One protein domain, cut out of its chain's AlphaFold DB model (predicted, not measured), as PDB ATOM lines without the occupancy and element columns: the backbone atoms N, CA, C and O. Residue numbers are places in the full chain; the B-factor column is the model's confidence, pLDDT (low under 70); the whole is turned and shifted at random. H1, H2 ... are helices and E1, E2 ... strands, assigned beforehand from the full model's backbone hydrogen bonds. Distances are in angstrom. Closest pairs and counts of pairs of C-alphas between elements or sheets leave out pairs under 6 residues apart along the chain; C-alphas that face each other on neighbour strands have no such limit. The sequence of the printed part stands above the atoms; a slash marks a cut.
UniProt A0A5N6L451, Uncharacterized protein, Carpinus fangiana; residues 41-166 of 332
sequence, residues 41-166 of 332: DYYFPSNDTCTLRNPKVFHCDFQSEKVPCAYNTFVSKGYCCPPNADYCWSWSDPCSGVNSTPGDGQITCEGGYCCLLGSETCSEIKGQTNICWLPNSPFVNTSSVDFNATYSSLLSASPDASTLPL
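Overview. This is residues 41 to 166 of the 332 residues of an uncharacterized protein of Carpinus fangiana (UniProt A0A5N6L451). The model is an elongated row of small antiparallel strand pieces, with the helix H1 at one end and the hairpin E7 and E8, with its looping neighbour stretches, at the other. Between them lie a twisted four-stranded sheet, with H1 over its E1 and E10 edge, and next to its E5 edge the strand pair E6 and E9; the small hairpin E2 and E3 packs on E5 through E2. The printed part has 126 residues, with ten named strands and one named helix in the order E1 to E9, H1, E10; the large sheet runs E5, E4, E1, E10, antiparallel throughout. The class is mixed, helices and strands, with under half of the residues in named elements. The whole is compact, with a radius of gyration of the C-alphas of 15.3 A, and spans 50 by 28 by 23 A.

Along the chain. E1, residues 41 to 45, begins at C-alpha 41 (113.828, 91.663, 163.972) and is 12.2 A long. E2 is residues 49 to 51 and E3 residues 57 to 59. E4, residues 69 to 72, measures 10.0 A, and E5, residues 77 to 80, 10.6 A. E6, residues 87 to 91, is 13.4 A long. E7 is residues 106 to 108; E8, residues 113 to 116, measures 10.5 A. E9, residues 131 to 135, is 12.8 A long. H1, residues 144 to 157, runs 20.0 A from C-alpha 144 (122.761, 95.941, 180.920). E10, residues 163 to 165, ends at C-alpha 165 (114.771, 85.833, 169.076).

Arrangement. In the four-stranded sheet, only just strongly twisted with C-alphas up to 4.0 A off its best plane, E5 and E4 are a hairpin, with N 79 and O 70 within hydrogen-bond range at 2.8 A. E1 pairs with E4 through N 41 and O 71, 2.9 A, and with E10 through N 44 and O 164, 2.8 A. H1 is on one face of this sheet, two layers in all, a helix layer over a strand layer, at a height over the sheet of 10.3 A. It lies over E1 and E10 and across the strands, at 73 degrees to E1 on the local plane. In H1 each O i to N i+4 pair is within hydrogen-bond range. The closest C-alphas of E5 and E6 are those of Tyr 79 and Ser 90, 4.8 A. E6 and E9 are antiparallel, with N 134 and O 88 at 2.7 A. The closest C-alphas of E8 and E9 are those of Cys 115 and Cys 132, 5.6 A. In the hairpin E7 and E8, N 107 and O 115 are 2.8 A apart; in the hairpin E2 and E3, N 50 and O 58 are 3.0 A apart. E7 and H1 are apart.

Size, cuts and confidence. The C-alphas farthest apart, of Asn 99 and Ala 157, are 50.2 A from each other. The printed part has no cut. The links E6 to E7 and E8 to E9 are long, 14 residues each. Mean pLDDT of the printed part is 91.1; residues 52 to 55 and 63 to 64 are under 70.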
ATOM      1  N   ASP A  41     113.713  92.840 163.120       92.75
ATOM      2  CA  ASP A  41     113.828  91.663 163.972       92.75
ATOM      3  C   ASP A  41     114.938  91.873 164.996       92.75
ATOM      4  O   ASP A  41     116.092  92.098 164.629       92.75
ATOM      5  N   TYR A  42     114.610  91.759 166.280       93.44
ATOM      6  CA  TYR A  42     115.584  91.841 167.363       93.44
ATOM      7  C   TYR A  42     115.935  90.438 167.859       93.44
ATOM      8  O   TYR A  42     115.056  89.600 168.060       93.44
ATOM      9  N   TYR A  43     117.218  90.156 168.055       94.25
ATOM     10  CA  TYR A  43     117.688  88.844 168.502       94.25
ATOM     11  C   TYR A  43     119.042  88.941 169.200       94.25
ATOM     12  O   TYR A  43     119.826  89.847 168.930       94.25
ATOM     13  N   PHE A  44     119.354  87.977 170.062       94.38
ATOM     14  CA  PHE A  44     120.716  87.785 170.545       94.38
ATOM     15  C   PHE A  44     121.456  86.753 169.693       94.38
ATOM     16  O   PHE A  44     120.915  85.669 169.446       94.38
ATOM     17  N   PRO A  45     122.690  87.042 169.261       92.62
ATOM     18  CA  PRO A  45     123.561  86.037 168.677       92.62
ATOM     19  C   PRO A  45     124.226  85.217 169.789       92.62
ATOM     20  O   PRO A  45     124.663  85.775 170.793       92.62
ATOM     21  N   SER A  46     124.356  83.901 169.616       89.38
ATOM     22  CA  SER A  46     125.078  83.071 170.597       89.38
ATOM     23  C   SER A  46     126.604  83.195 170.503       89.38
ATOM     24  O   SER A  46     127.318  82.817 171.427       89.38
ATOM     25  N   ASN A  47     127.114  83.739 169.395       87.25
ATOM     26  CA  ASN A  47     128.541  83.842 169.083       87.25
ATOM     27  C   ASN A  47     129.069  85.289 169.061       87.25
ATOM     28  O   ASN A  47     130.095  85.545 168.433       87.25
ATOM     29  N   ASP A  48     128.345  86.235 169.669       82.56
ATOM     30  CA  ASP A  48     128.685  87.670 169.703       82.56
ATOM     31  C   ASP A  48     128.825  88.339 168.321       82.56
ATOM     32  O   ASP A  48     129.347  89.449 168.190       82.56
ATOM     33  N   THR A  49     128.331  87.688 167.263       87.12
ATOM     34  CA  THR A  49     128.307  88.260 165.916       87.12
ATOM     35  C   THR A  49     126.885  88.458 165.440       87.12
ATOM     36  O   THR A  49     126.106  87.508 165.339       87.12
ATOM     37  N   CYS A  50     126.557  89.687 165.049       87.69
ATOM     38  CA  CYS A  50     125.357  89.937 164.270       87.69
ATOM     39  C   CYS A  50     125.599  89.408 162.860       87.69
ATOM     40  O   CYS A  50     126.090  90.109 161.972       87.69
ATOM     41  N   THR A  51     125.311  88.122 162.666       75.56
ATOM     42  CA  THR A  51     125.379  87.503 161.347       75.56
ATOM     43  C   THR A  51     124.247  88.039 160.490       75.56
ATOM     44  O   THR A  51     123.063  87.883 160.784       75.56
ATOM     45  N   LEU A  52     124.639  88.708 159.413       69.88
ATOM     46  CA  LEU A  52     123.737  89.110 158.353       69.88
ATOM     47  C   LEU A  52     123.415  87.901 157.470       69.88
ATOM     48  O   LEU A  52     124.239  87.009 157.283       69.88
ATOM     49  N   ARG A  53     122.247  87.917 156.815       63.53
ATOM     50  CA  ARG A  53     121.936  86.981 155.714       63.53
ATOM     51  C   ARG A  53     122.863  87.184 154.489       63.53
ATOM     52  O   ARG A  53     122.808  86.414 153.537       63.53
ATOM     53  N   ASN A  54     123.720  88.209 154.530       57.91
ATOM     54  CA  ASN A  54     124.791  88.510 153.583       57.91
ATOM     55  C   ASN A  54     126.168  88.376 154.267       57.91
ATOM     56  O   ASN A  54     126.275  88.640 155.459       57.91
ATOM     57  N   PRO A  55     127.246  88.043 153.535       64.44
ATOM     58  CA  PRO A  55     128.515  87.544 154.089       64.44
ATOM     59  C   PRO A  55     129.348  88.549 154.909       64.44
ATOM     60  O   PRO A  55     130.477  88.237 155.284       64.44
ATOM     61  N   LYS A  56     128.841  89.754 155.188       72.56
ATOM     62  CA  LYS A  56     129.519  90.692 156.087       72.56
ATOM     63  C   LYS A  56     129.184  90.305 157.528       72.56
ATOM     64  O   LYS A  56     128.089  90.577 158.010       72.56
ATOM     65  N   VAL A  57     130.127  89.650 158.198       78.81
ATOM     66  CA  VAL A  57     130.056  89.412 159.644       78.81
ATOM     67  C   VAL A  57     130.376  90.719 160.354       78.81
ATOM     68  O   VAL A  57     131.386  91.360 160.060       78.81
ATOM     69  N   PHE A  58     129.501  91.117 161.271       82.06
ATOM     70  CA  PHE A  58     129.656  92.323 162.065       82.06
ATOM     71  C   PHE A  58     129.734  91.950 163.546       82.06
ATOM     72  O   PHE A  58     128.871  91.238 164.064       82.06
ATOM     73  N   HIS A  59     130.802  92.402 164.203       87.62
ATOM     74  CA  HIS A  59     131.029  92.196 165.630       87.62
ATOM     75  C   HIS A  59     130.505  93.398 166.413       87.62
ATOM     76  O   HIS A  59     130.947  94.526 166.182       87.62
ATOM     77  N   CYS A  60     129.599  93.145 167.359       88.75
ATOM     78  CA  CYS A  60     129.221  94.125 168.372       88.75
ATOM     79  C   CYS A  60     130.239  94.061 169.506       88.75
ATOM     80  O   CYS A  60     129.985  93.442 170.534       88.75
ATOM     81  N   ASP A  61     131.414  94.647 169.299       78.19
ATOM     82  CA  ASP A  61     132.463  94.626 170.316       78.19
ATOM     83  C   ASP A  61     132.220  95.744 171.344       78.19
ATOM     84  O   ASP A  61     132.763  96.845 171.253       78.19
ATOM     85  N   PHE A  62     131.321  95.484 172.294       73.69
ATOM     86  CA  PHE A  62     131.262  96.229 173.549       73.69
ATOM     87  C   PHE A  62     131.978  95.383 174.591       73.69
ATOM     88  O   PHE A  62     131.502  94.296 174.910       73.69
ATOM     89  N   GLN A  63     133.112  95.890 175.096       68.25
ATOM     90  CA  GLN A  63     134.173  95.173 175.835       68.25
ATOM     91  C   GLN A  63     133.742  94.269 177.013       68.25
ATOM     92  O   GLN A  63     134.588  93.605 177.608       68.25
ATOM     93  N   SER A  64     132.464  94.202 177.369       61.25
ATOM     94  CA  SER A  64     131.969  93.325 178.429       61.25
ATOM     95  C   SER A  64     130.472  93.006 178.369       61.25
ATOM     96  O   SER A  64     129.971  92.356 179.284       61.25
ATOM     97  N   GLU A  65     129.727  93.450 177.352       82.94
ATOM     98  CA  GLU A  65     128.259  93.399 177.389       82.94
ATOM     99  C   GLU A  65     127.667  92.641 176.200       82.94
ATOM    100  O   GLU A  65     128.069  92.827 175.052       82.94
ATOM    101  N   LYS A  66     126.682  91.774 176.477       89.06
ATOM    102  CA  LYS A  66     125.900  91.100 175.437       89.06
ATOM    103  C   LYS A  66     124.929  92.102 174.825       89.06
ATOM    104  O   LYS A  66     123.951  92.495 175.456       89.06
ATOM    105  N   VAL A  67     125.213  92.499 173.589       92.06
ATOM    106  CA  VAL A  67     124.413  93.469 172.839       92.06
ATOM    107  C   VAL A  67     123.453  92.724 171.904       92.06
ATOM    108  O   VAL A  67     123.901  91.863 171.144       92.06
ATOM    109  N   PRO A  68     122.140  93.018 171.928       94.06
ATOM    110  CA  PRO A  68     121.211  92.474 170.946       94.06
ATOM    111  C   PRO A  68     121.512  93.025 169.545       94.06
ATOM    112  O   PRO A  68     121.895  94.185 169.352       94.06
ATOM    113  N   CYS A  69     121.261  92.190 168.551       94.94
ATOM    114  CA  CYS A  69     121.238  92.569 167.154       94.94
ATOM    115  C   CYS A  69     119.829  93.002 166.756       94.94
ATOM    116  O   CYS A  69     118.838  92.435 167.220       94.94
ATOM    117  N   ALA A  70     119.748  93.953 165.836       94.62
ATOM    118  CA  ALA A  70     118.543  94.254 165.084       94.62
ATOM    119  C   ALA A  70     118.798  94.001 163.598       94.62
ATOM    120  O   ALA A  70     119.841  94.390 163.077       94.62
ATOM    121  N   TYR A  71     117.861  93.373 162.899       93.12
ATOM    122  CA  TYR A  71     117.943  93.142 161.462       93.12
ATOM    123  C   TYR A  71     116.765  93.793 160.755       93.12
ATOM    124  O   TYR A  71     115.611  93.452 160.991       93.12
ATOM    125  N   ASN A  72     117.068  94.732 159.865       91.69
ATOM    126  CA  ASN A  72     116.077  95.363 159.014       91.69
ATOM    127  C   ASN A  72     115.960  94.567 157.710       91.69
ATOM    128  O   ASN A  72     116.856  94.600 156.859       91.69
ATOM    129  N   THR A  73     114.839  93.864 157.553       89.19
ATOM    130  CA  THR A  73     114.568  92.987 156.407       89.19
ATOM    131  C   THR A  73     114.434  93.755 155.089       89.19
ATOM    132  O   THR A  73     114.856  93.251 154.047       89.19
ATOM    133  N   PHE A  74     113.943  95.001 155.118       88.19
ATOM    134  CA  PHE A  74     113.728  95.821 153.918       88.19
ATOM    135  C   PHE A  74     115.030  96.197 153.219       88.19
ATOM    136  O   PHE A  74     115.107  96.184 151.992       88.19
ATOM    137  N   VAL A  75     116.054  96.527 154.004       89.56
ATOM    138  CA  VAL A  75     117.374  96.934 153.493       89.56
ATOM    139  C   VAL A  75     118.433  95.851 153.676       89.56
ATOM    140  O   VAL A  75     119.579  96.036 153.276       89.56
ATOM    141  N   SER A  76     118.053  94.701 154.245       90.12
ATOM    142  CA  SER A  76     118.943  93.574 154.535       90.12
ATOM    143  C   SER A  76     120.189  93.977 155.337       90.12
ATOM    144  O   SER A  76     121.290  93.489 155.065       90.12
ATOM    145  N   LYS A  77     120.011  94.856 156.330       90.69
ATOM    146  CA  LYS A  77     121.087  95.460 157.132       90.69
ATOM    147  C   LYS A  77     120.920  95.136 158.614       90.69
ATOM    148  O   LYS A  77     119.798  95.062 159.108       90.69
ATOM    149  N   GLY A  78     122.039  94.909 159.296       92.62
ATOM    150  CA  GLY A  78     122.094  94.547 160.710       92.62
ATOM    151  C   GLY A  78     122.669  95.677 161.536       92.62
ATOM    152  O   GLY A  78     123.528  96.409 161.055       92.62
ATOM    153  N   TYR A  79     122.214  95.785 162.774       94.56
ATOM    154  CA  TYR A  79     122.585  96.834 163.708       94.56
ATOM    155  C   TYR A  79     122.900  96.222 165.074       94.56
ATOM    156  O   TYR A  79     122.260  95.254 165.480       94.56
ATOM    157  N   CYS A  80     123.847  96.812 165.794       95.38
ATOM    158  CA  CYS A  80     124.066  96.574 167.217       95.38
ATOM    159  C   CYS A  80     123.230  97.576 168.009       95.38
ATOM    160  O   CYS A  80     123.347  98.779 167.773       95.38
ATOM    161  N   CYS A  81     122.425  97.115 168.959       95.62
ATOM    162  CA  CYS A  81     121.590  97.996 169.771       95.62
ATOM    163  C   CYS A  81     122.040  97.955 171.237       95.62
ATOM    164  O   CYS A  81     121.567  97.098 171.982       95.62
ATOM    165  N   PRO A  82     122.979  98.821 171.661       93.94
ATOM    166  CA  PRO A  82     123.483  98.792 173.028       93.94
ATOM    167  C   PRO A  82     122.372  99.054 174.062       93.94
ATOM    168  O   PRO A  82     121.409  99.774 173.769       93.94
ATOM    169  N   PRO A  83     122.493  98.478 175.273       93.38
ATOM    170  CA  PRO A  83     121.569  98.760 176.363       93.38
ATOM    171  C   PRO A  83     121.595 100.248 176.713       93.38
ATOM    172  O   PRO A  83     122.637 100.899 176.627       93.38
ATOM    173  N   ASN A  84     120.449 100.781 177.135       93.56
ATOM    174  CA  ASN A  84     120.306 102.174 177.556       93.56
ATOM    175  C   ASN A  84     120.718 103.223 176.494       93.56
ATOM    176  O   ASN A  84     120.960 104.382 176.828       93.56
ATOM    177  N   ALA A  85     120.784 102.834 175.219       94.25
ATOM    178  CA  ALA A  85     120.956 103.750 174.100       94.25
ATOM    179  C   ALA A  85     119.630 103.927 173.357       94.25
ATOM    180  O   ALA A  85     118.869 102.977 173.167       94.25
ATOM    181  N   ASP A  86     119.374 105.147 172.898       95.88
ATOM    182  CA  ASP A  86     118.234 105.510 172.056       95.88
ATOM    183  C   ASP A  86     118.488 105.240 170.561       95.88
ATOM    184  O   ASP A  86     117.615 105.483 169.725       95.88
ATOM    185  N   TYR A  87     119.644 104.669 170.220       95.88
ATOM    186  CA  TYR A  87     120.022 104.291 168.864       95.88
ATOM    187  C   TYR A  87     120.558 102.858 168.790       95.88
ATOM    188  O   TYR A  87     121.136 102.321 169.734       95.88
ATOM    189  N   CYS A  88     120.401 102.251 167.618       96.12
ATOM    190  CA  CYS A  88     121.220 101.128 167.181       96.12
ATOM    191  C   CYS A  88     122.255 101.638 166.178       96.12
ATOM    192  O   CYS A  88     122.022 102.642 165.516       96.12
ATOM    193  N   TRP A  89     123.389 100.970 166.011       95.44
ATOM    194  CA  TRP A  89     124.414 101.406 165.063       95.44
ATOM    195  C   TRP A  89     124.866 100.279 164.139       95.44
ATOM    196  O   TRP A  89     124.793  99.100 164.472       95.44
ATOM    197  N   SER A  90     125.330 100.654 162.953       94.94
ATOM    198  CA  SER A  90     125.926  99.765 161.956       94.94
ATOM    199  C   SER A  90     127.102 100.475 161.301       94.94
ATOM    200  O   SER A  90     127.140 101.705 161.246       94.94
ATOM    201  N   TRP A  91     128.022  99.715 160.711       92.69
ATOM    202  CA  TRP A  91     128.944 100.284 159.732       92.69
ATOM    203  C   TRP A  91     128.172 100.857 158.540       92.69
ATOM    204  O   TRP A  91     127.138 100.309 158.128       92.69
ATOM    205  N   SER A  92     128.663 101.963 157.993       91.38
ATOM    206  CA  SER A  92     128.187 102.485 156.720       91.38
ATOM    207  C   SER A  92     128.788 101.716 155.547       91.38
ATOM    208  O   SER A  92     129.796 101.015 155.662       91.38
ATOM    209  N   ASP A  93     128.138 101.851 154.399       91.31
ATOM    210  CA  ASP A  93     128.675 101.383 153.134       91.31
ATOM    211  C   ASP A  93     129.285 102.570 152.370       91.31
ATOM    212  O   ASP A  93     128.923 103.732 152.608       91.31
ATOM    213  N   PRO A  94     130.209 102.311 151.428       93.75
ATOM    214  CA  PRO A  94     130.613 103.322 150.465       93.75
ATOM    215  C   PRO A  94     129.388 103.918 149.767       93.75
ATOM    216  O   PRO A  94     128.435 103.206 149.432       93.75
ATOM    217  N   CYS A  95     129.419 105.226 149.524       95.88
ATOM    218  CA  CYS A  95     128.372 105.875 148.752       95.88
ATOM    219  C   CYS A  95     128.253 105.247 147.356       95.88
ATOM    220  O   CYS A  95     129.250 105.013 146.675       95.88
ATOM    221  N   SER A  96     127.020 104.971 146.934       95.62
ATOM    222  CA  SER A  96     126.733 104.306 145.657       95.62
ATOM    223  C   SER A  96     126.720 105.258 144.453       95.62
ATOM    224  O   SER A  96     126.666 104.798 143.311       95.62
ATOM    225  N   GLY A  97     126.773 106.574 144.687       95.19
ATOM    226  CA  GLY A  97     126.875 107.585 143.640       95.19
ATOM    227  C   GLY A  97     128.300 107.765 143.103       95.19
ATOM    228  O   GLY A  97     129.276 107.189 143.584       95.19
ATOM    229  N   VAL A  98     128.431 108.586 142.059       93.50
ATOM    230  CA  VAL A  98     129.727 108.885 141.426       93.50
ATOM    231  C   VAL A  98     130.589 109.767 142.332       93.50
ATOM    232  O   VAL A  98     130.068 110.665 142.983       93.50
ATOM    233  N   ASN A  99     131.908 109.561 142.367       92.81
ATOM    234  CA  ASN A  99     132.843 110.378 143.164       92.81
ATOM    235  C   ASN A  99     132.492 110.459 144.667       92.81
ATOM    236  O   ASN A  99     132.579 111.532 145.259       92.81
ATOM    237  N   SER A 100     132.055 109.347 145.268       92.81
ATOM    238  CA  SER A 100     131.647 109.284 146.685       92.81
ATOM    239  C   SER A 100     130.461 110.193 147.044       92.81
ATOM    240  O   SER A 100     130.285 110.571 148.201       92.81
ATOM    241  N   THR A 101     129.637 110.552 146.057       95.94
ATOM    242  CA  THR A 101     128.367 111.258 146.280       95.94
ATOM    243  C   THR A 101     127.263 110.265 146.646       95.94
ATOM    244  O   THR A 101     127.350 109.092 146.264       95.94
ATOM    245  N   PRO A 102     126.226 110.682 147.391       96.62
ATOM    246  CA  PRO A 102     125.183 109.766 147.822       96.62
ATOM    247  C   PRO A 102     124.353 109.327 146.613       96.62
ATOM    248  O   PRO A 102     124.005 110.142 145.757       96.62
ATOM    249  N   GLY A 103     124.051 108.030 146.534       96.06
ATOM    250  CA  GLY A 103     123.075 107.524 145.572       96.06
ATOM    251  C   GLY A 103     121.636 107.789 146.016       96.06
ATOM    252  O   GLY A 103     121.379 108.413 147.048       96.06
ATOM    253  N   ASP A 104     120.681 107.276 145.243       95.88
ATOM    254  CA  ASP A 104     119.263 107.366 145.593       95.88
ATOM    255  C   ASP A 104     118.999 106.686 146.945       95.88
ATOM    256  O   ASP A 104     119.302 105.509 147.138       95.88
ATOM    257  N   GLY A 105     118.420 107.434 147.888       94.56
ATOM    258  CA  GLY A 105     118.122 106.922 149.227       94.56
ATOM    259  C   GLY A 105     119.330 106.861 150.166       94.56
ATOM    260  O   GLY A 105     119.268 106.159 151.171       94.56
ATOM    261  N   GLN A 106     120.412 107.588 149.874       97.44
ATOM    262  CA  GLN A 106     121.567 107.722 150.762       97.44
ATOM    263  C   GLN A 106     121.775 109.170 151.230       97.44
ATOM    264  O   GLN A 106     121.393 110.122 150.551       97.44
ATOM    265  N   ILE A 107     122.414 109.332 152.386       96.81
ATOM    266  CA  ILE A 107     122.971 110.595 152.882       96.81
ATOM    267  C   ILE A 107     124.482 110.463 153.011       96.81
ATOM    268  O   ILE A 107     124.971 109.422 153.441       96.81
ATOM    269  N   THR A 108     125.218 111.508 152.643       96.44
ATOM    270  CA  THR A 108     126.680 111.532 152.777       96.44
ATOM    271  C   THR A 108     127.087 111.892 154.197       96.44
ATOM    272  O   THR A 108     126.638 112.901 154.736       96.44
ATOM    273  N   CYS A 109     127.985 111.089 154.758       95.69
ATOM    274  CA  CYS A 109     128.650 111.310 156.034       95.69
ATOM    275  C   CYS A 109     130.108 111.748 155.824       95.69
ATOM    276  O   CYS A 109     130.648 111.712 154.711       95.69
ATOM    277  N   GLU A 110     130.770 112.151 156.908       93.06
ATOM    278  CA  GLU A 110     132.188 112.507 156.875       93.06
ATOM    279  C   GLU A 110     133.045 111.327 156.370       93.06
ATOM    280  O   GLU A 110     132.830 110.169 156.733       93.06
ATOM    281  N   GLY A 111     134.005 111.615 155.484       90.50
ATOM    282  CA  GLY A 111     134.891 110.599 154.902       90.50
ATOM    283  C   GLY A 111     134.371 109.902 153.637       90.50
ATOM    284  O   GLY A 111     135.016 108.969 153.168       90.50
ATOM    285  N   GLY A 112     133.252 110.349 153.053       92.25
ATOM    286  CA  GLY A 112     132.740 109.803 151.783       92.25
ATOM    287  C   GLY A 112     131.986 108.478 151.924       92.25
ATOM    288  O   GLY A 112     131.824 107.745 150.947       92.25
ATOM    289  N   TYR A 113     131.533 108.175 153.139       94.94
ATOM    290  CA  TYR A 113     130.637 107.061 153.422       94.94
ATOM    291  C   TYR A 113     129.185 107.517 153.429       94.94
ATOM    292  O   TYR A 113     128.907 108.708 153.588       94.94
ATOM    293  N   CYS A 114     128.260 106.574 153.263       96.81
ATOM    294  CA  CYS A 114     126.846 106.890 153.194       96.81
ATOM    295  C   CYS A 114     125.986 106.036 154.123       96.81
ATOM    296  O   CYS A 114     126.142 104.816 154.208       96.81
ATOM    297  N   CYS A 115     125.014 106.699 154.744       97.44
ATOM    298  CA  CYS A 115     123.926 106.074 155.491       97.44
ATOM    299  C   CYS A 115     122.624 106.121 154.689       97.44
ATOM    300  O   CYS A 115     122.530 106.822 153.680       97.44
ATOM    301  N   LEU A 116     121.621 105.356 155.107       96.56
ATOM    302  CA  LEU A 116     120.311 105.309 154.466       96.56
ATOM    303  C   LEU A 116     119.490 106.567 154.786       96.56
ATOM    304  O   LEU A 116     119.208 106.877 155.943       96.56
ATOM    305  N   LEU A 117     119.061 107.278 153.744       96.50
ATOM    306  CA  LEU A 117     118.245 108.484 153.861       96.50
ATOM    307  C   LEU A 117     116.878 108.157 154.476       96.50
ATOM    308  O   LEU A 117     116.118 107.354 153.939       96.50
ATOM    309  N   GLY A 118     116.544 108.847 155.565       94.12
ATOM    310  CA  GLY A 118     115.235 108.781 156.217       94.12
ATOM    311  C   GLY A 118     115.095 107.692 157.282       94.12
ATOM    312  O   GLY A 118     114.176 107.780 158.089       94.12
ATOM    313  N   SER A 119     116.001 106.710 157.322       94.44
ATOM    314  CA  SER A 119     116.037 105.687 158.378       94.44
ATOM    315  C   SER A 119     117.293 105.747 159.239       94.44
ATOM    316  O   SER A 119     117.269 105.247 160.354       94.44
ATOM    317  N   GLU A 120     118.385 106.324 158.743       97.00
ATOM    318  CA  GLU A 120     119.649 106.409 159.468       97.00
ATOM    319  C   GLU A 120     120.146 107.857 159.553       97.00
ATOM    320  O   GLU A 120     119.852 108.692 158.693       97.00
ATOM    321  N   THR A 121     120.943 108.135 160.577       97.12
ATOM    322  CA  THR A 121     121.727 109.360 160.740       97.12
ATOM    323  C   THR A 121     123.216 109.020 160.786       97.12
ATOM    324  O   THR A 121     123.610 107.924 161.182       97.12
ATOM    325  N   CYS A 122     124.069 109.935 160.328       97.00
ATOM    326  CA  CYS A 122     125.515 109.788 160.504       97.00
ATOM    327  C   CYS A 122     125.859 109.902 161.997       97.00
ATOM    328  O   CYS A 122     125.230 110.701 162.690       97.00
ATOM    329  N   SER A 123     126.855 109.151 162.486       95.62
ATOM    330  CA  SER A 123     127.345 109.333 163.862       95.62
ATOM    331  C   SER A 123     127.763 110.787 164.101       95.62
ATOM    332  O   SER A 123     128.499 111.369 163.303       95.62
ATOM    333  N   GLU A 124     127.297 111.367 165.205       92.81
ATOM    334  CA  GLU A 124     127.650 112.733 165.616       92.81
ATOM    335  C   GLU A 124     128.939 112.773 166.453       92.81
ATOM    336  O   GLU A 124     129.449 113.843 166.798       92.81
ATOM    337  N   ILE A 125     129.495 111.604 166.791       92.12
ATOM    338  CA  ILE A 125     130.699 111.513 167.612       92.12
ATOM    339  C   ILE A 125     131.915 111.859 166.757       92.12
ATOM    340  O   ILE A 125     132.291 111.140 165.829       92.12
ATOM    341  N   LYS A 126     132.585 112.953 167.119       92.25
ATOM    342  CA  LYS A 126     133.798 113.408 166.437       92.25
ATOM    343  C   LYS A 126     134.862 112.306 166.417       92.25
ATOM    344  O   LYS A 126     135.259 111.796 167.461       92.25
ATOM    345  N   GLY A 127     135.350 111.977 165.222       88.81
ATOM    346  CA  GLY A 127     136.353 110.929 165.008       88.81
ATOM    347  C   GLY A 127     135.777 109.533 164.755       88.81
ATOM    348  O   GLY A 127     136.519 108.654 164.319       88.81
ATOM    349  N   GLN A 128     134.470 109.323 164.941       90.00
ATOM    350  CA  GLN A 128     133.795 108.127 164.450       90.00
ATOM    351  C   GLN A 128     133.418 108.327 162.984       90.00
ATOM    352  O   GLN A 128     132.430 108.974 162.652       90.00
ATOM    353  N   THR A 129     134.224 107.759 162.094       89.81
ATOM    354  CA  THR A 129     133.879 107.680 160.672       89.81
ATOM    355  C   THR A 129     133.251 106.330 160.372       89.81
ATOM    356  O   THR A 129     133.440 105.358 161.102       89.81
ATOM    357  N   ASN A 130     132.512 106.270 159.271       92.88
ATOM    358  CA  ASN A 130     131.924 105.043 158.758       92.88
ATOM    359  C   ASN A 130     130.834 104.403 159.663       92.88
ATOM    360  O   ASN A 130     130.628 103.194 159.596       92.88
ATOM    361  N   ILE A 131     130.133 105.169 160.512       95.12
ATOM    362  CA  ILE A 131     129.070 104.657 161.404       95.12
ATOM    363  C   ILE A 131     127.725 105.330 161.098       95.12
ATOM    364  O   ILE A 131     127.639 106.557 161.032       95.12
ATOM    365  N   CYS A 132     126.678 104.512 160.969       96.88
ATOM    366  CA  CYS A 132     125.283 104.931 160.842       96.88
ATOM    367  C   CYS A 132     124.500 104.585 162.104       96.88
ATOM    368  O   CYS A 132     124.566 103.444 162.566       96.88
ATOM    369  N   TRP A 133     123.720 105.532 162.614       97.06
ATOM    370  CA  TRP A 133     122.785 105.342 163.717       97.06
ATOM    371  C   TRP A 133     121.361 105.178 163.193       97.06
ATOM    372  O   TRP A 133     120.897 105.940 162.353       97.06
ATOM    373  N   LEU A 134     120.669 104.172 163.702       96.44
ATOM    374  CA  LEU A 134     119.245 103.945 163.548       96.44
ATOM    375  C   LEU A 134     118.571 104.450 164.834       96.44
ATOM    376  O   LEU A 134     118.753 103.821 165.879       96.44
ATOM    377  N   PRO A 135     117.849 105.583 164.795       95.69
ATOM    378  CA  PRO A 135     117.230 106.158 165.985       95.69
ATOM    379  C   PRO A 135     116.048 105.313 166.481       95.69
ATOM    380  O   PRO A 135     115.514 104.480 165.749       95.69
ATOM    381  N   ASN A 136     115.584 105.608 167.697       93.44
ATOM    382  CA  ASN A 136     114.436 104.975 168.356       93.44
ATOM    383  C   ASN A 136     114.653 103.489 168.675       93.44
ATOM    384  O   ASN A 136     113.787 102.650 168.421       93.44
ATOM    385  N   SER A 137     115.809 103.159 169.251       93.25
ATOM    386  CA  SER A 137     116.032 101.832 169.828       93.25
ATOM    387  C   SER A 137     114.958 101.520 170.887       93.25
ATOM    388  O   SER A 137     114.726 102.345 171.777       93.25
ATOM    389  N   PRO A 138     114.325 100.330 170.861       92.94
ATOM    390  CA  PRO A 138     113.332  99.935 171.864       92.94
ATOM    391  C   PRO A 138     113.957  99.666 173.243       92.94
ATOM    392  O   PRO A 138     113.248  99.340 174.189       92.94
ATOM    393  N   PHE A 139     115.279  99.782 173.355       93.00
ATOM    394  CA  PHE A 139     116.054  99.464 174.549       93.00
ATOM    395  C   PHE A 139     116.473 100.699 175.347       93.00
ATOM    396  O   PHE A 139     117.273 100.595 176.284       93.00
ATOM    397  N   VAL A 140     115.913 101.864 175.007       92.19
ATOM    398  CA  VAL A 140     116.011 103.062 175.837       92.19
ATOM    399  C   VAL A 140     115.428 102.732 177.220       92.19
ATOM    400  O   VAL A 140     114.300 102.254 177.330       92.19
ATOM    401  N   ASN A 141     116.212 102.925 178.283       93.19
ATOM    402  CA  ASN A 141     115.900 102.537 179.673       93.19
ATOM    403  C   ASN A 141     115.986 101.040 180.026       93.19
ATOM    404  O   ASN A 141     115.567 100.660 181.118       93.19
ATOM    405  N   THR A 142     116.527 100.180 179.162       92.94
ATOM    406  CA  THR A 142     116.818  98.790 179.555       92.94
ATOM    407  C   THR A 142     118.256  98.698 180.056       92.94
ATOM    408  O   THR A 142     119.189  99.051 179.329       92.94
ATOM    409  N   SER A 143     118.448  98.250 181.299       94.19
ATOM    410  CA  SER A 143     119.780  98.157 181.901       94.19
ATOM    411  C   SER A 143     120.579  96.983 181.327       94.19
ATOM    412  O   SER A 143     120.007  95.978 180.899       94.19
ATOM    413  N   SER A 144     121.912  97.061 181.353       92.00
ATOM    414  CA  SER A 144     122.761  95.941 180.920       92.00
ATOM    415  C   SER A 144     122.559  94.677 181.771       92.00
ATOM    416  O   SER A 144     122.713  93.560 181.273       92.00
ATOM    417  N   VAL A 145     122.121  94.832 183.027       93.12
ATOM    418  CA  VAL A 145     121.753  93.721 183.920       93.12
ATOM    419  C   VAL A 145     120.530  92.968 183.389       93.12
ATOM    420  O   VAL A 145     120.564  91.737 183.309       93.12
ATOM    421  N   ASP A 146     119.488  93.685 182.958       93.06
ATOM    422  CA  ASP A 146     118.265  93.084 182.406       93.06
ATOM    423  C   ASP A 146     118.550  92.347 181.092       93.06
ATOM    424  O   ASP A 146     118.044  91.246 180.854       93.06
ATOM    425  N   PHE A 147     119.428  92.916 180.263       91.56
ATOM    426  CA  PHE A 147     119.913  92.278 179.042       91.56
ATOM    427  C   PHE A 147     120.615  90.954 179.317       91.56
ATOM    428  O   PHE A 147     120.292  89.941 178.694       91.56
ATOM    429  N   ASN A 148     121.538  90.938 180.278       92.19
ATOM    430  CA  ASN A 148     122.281  89.734 180.625       92.19
ATOM    431  C   ASN A 148     121.374  88.648 181.237       92.19
ATOM    432  O   ASN A 148     121.516  87.463 180.922       92.19
ATOM    433  N   ALA A 149     120.402  89.042 182.066       93.50
ATOM    434  CA  ALA A 149     119.407  88.128 182.629       93.50
ATOM    435  C   ALA A 149     118.504  87.518 181.540       93.50
ATOM    436  O   ALA A 149     118.252  86.308 181.540       93.50
ATOM    437  N   THR A 150     118.068  88.337 180.579       93.75
ATOM    438  CA  THR A 150     117.258  87.898 179.432       93.75
ATOM    439  C   THR A 150     118.051  86.955 178.533       93.75
ATOM    440  O   THR A 150     117.566  85.876 178.196       93.75
ATOM    441  N   TYR A 151     119.295  87.312 178.205       93.31
ATOM    442  CA  TYR A 151     120.199  86.471 177.423       93.31
ATOM    443  C   TYR A 151     120.426  85.110 178.092       93.31
ATOM    444  O   TYR A 151     120.251  84.075 177.454       93.31
ATOM    445  N   SER A 152     120.731  85.096 179.392       94.50
ATOM    446  CA  SER A 152     120.948  83.860 180.159       94.50
ATOM    447  C   SER A 152     119.698  82.970 180.190       94.50
ATOM    448  O   SER A 152     119.784  81.747 180.058       94.50
ATOM    449  N   SER A 153     118.517  83.582 180.310       95.25
ATOM    450  CA  SER A 153     117.231  82.878 180.289       95.25
ATOM    451  C   SER A 153     116.934  82.270 178.914       95.25
ATOM    452  O   SER A 153     116.545  81.108 178.826       95.25
ATOM    453  N   LEU A 154     117.178  83.008 177.829       94.06
ATOM    454  CA  LEU A 154     116.998  82.505 176.464       94.06
ATOM    455  C   LEU A 154     118.001  81.397 176.124       94.06
ATOM    456  O   LEU A 154     117.621  80.377 175.553       94.06
ATOM    457  N   LEU A 155     119.263  81.568 176.518       94.12
ATOM    458  CA  LEU A 155     120.314  80.587 176.268       94.12
ATOM    459  C   LEU A 155     120.060  79.283 177.033       94.12
ATOM    460  O   LEU A 155     120.246  78.205 176.481       94.12
ATOM    461  N   SER A 156     119.579  79.359 178.278       95.50
ATOM    462  CA  SER A 156     119.202  78.157 179.036       95.50
ATOM    463  C   SER A 156     117.981  77.438 178.450       95.50
ATOM    464  O   SER A 156     117.912  76.212 178.510       95.50
ATOM    465  N   ALA A 157     117.046  78.171 177.835       96.12
ATOM    466  CA  ALA A 157     115.888  77.592 177.158       96.12
ATOM    467  C   ALA A 157     116.227  76.956 175.795       96.12
ATOM    468  O   ALA A 157     115.490  76.095 175.313       96.12
ATOM    469  N   SER A 158     117.308  77.384 175.138       95.31
ATOM    470  CA  SER A 158     117.731  76.872 173.828       95.31
ATOM    471  C   SER A 158     119.258  76.939 173.664       95.31
ATOM    472  O   SER A 158     119.759  77.789 172.928       95.31
ATOM    473  N   PRO A 159     120.009  76.031 174.314       94.69
ATOM    474  CA  PRO A 159     121.475  76.076 174.345       94.69
ATOM    475  C   PRO A 159     122.129  75.858 172.973       94.69
ATOM    476  O   PRO A 159     123.233  76.341 172.742       94.69
ATOM    477  N   ASP A 160     121.442  75.172 172.056       95.06
ATOM    478  CA  ASP A 160     121.945  74.865 170.710       95.06
ATOM    479  C   ASP A 160     121.556  75.922 169.656       95.06
ATOM    480  O   ASP A 160     121.917  75.802 168.481       95.06
ATOM    481  N   ALA A 161     120.790  76.954 170.030       93.00
ATOM    482  CA  ALA A 161     120.352  77.975 169.085       93.00
ATOM    483  C   ALA A 161     121.492  78.945 168.730       93.00
ATOM    484  O   ALA A 161     122.169  79.497 169.596       93.00
ATOM    485  N   SER A 162     121.681  79.201 167.433       91.12
ATOM    486  CA  SER A 162     122.623  80.222 166.948       91.12
ATOM    487  C   SER A 162     122.084  81.648 167.105       91.12
ATOM    488  O   SER A 162     122.853  82.600 167.250       91.12
ATOM    489  N   THR A 163     120.760  81.791 167.092       92.31
ATOM    490  CA  THR A 163     120.046  83.047 167.297       92.31
ATOM    491  C   THR A 163     118.902  82.841 168.281       92.31
ATOM    492  O   THR A 163     118.120  81.897 168.174       92.31
ATOM    493  N   LEU A 164     118.804  83.743 169.251       92.81
ATOM    494  CA  LEU A 164     117.770  83.740 170.276       92.81
ATOM    495  C   LEU A 164     116.849  84.934 170.000       92.81
ATOM    496  O   LEU A 164     117.258  86.072 170.249       92.81
ATOM    497  N   PRO A 165     115.652  84.729 169.425       92.12
ATOM    498  CA  PRO A 165     114.771  85.833 169.076       92.12
ATOM    499  C   PRO A 165     114.360  86.586 170.340       92.12
ATOM    500  O   PRO A 165     113.904  85.991 171.318       92.12
ATOM    501  N   LEU A 166     114.500  87.908 170.303       90.38
ATOM    502  CA  LEU A 166     113.943  88.767 171.326       90.38
ATOM    503  C   LEU A 166     112.476  88.947 170.961       90.38
ATOM    504  O   LEU A 166     112.132  89.761 170.104       90.38
TER     505      LEU A 166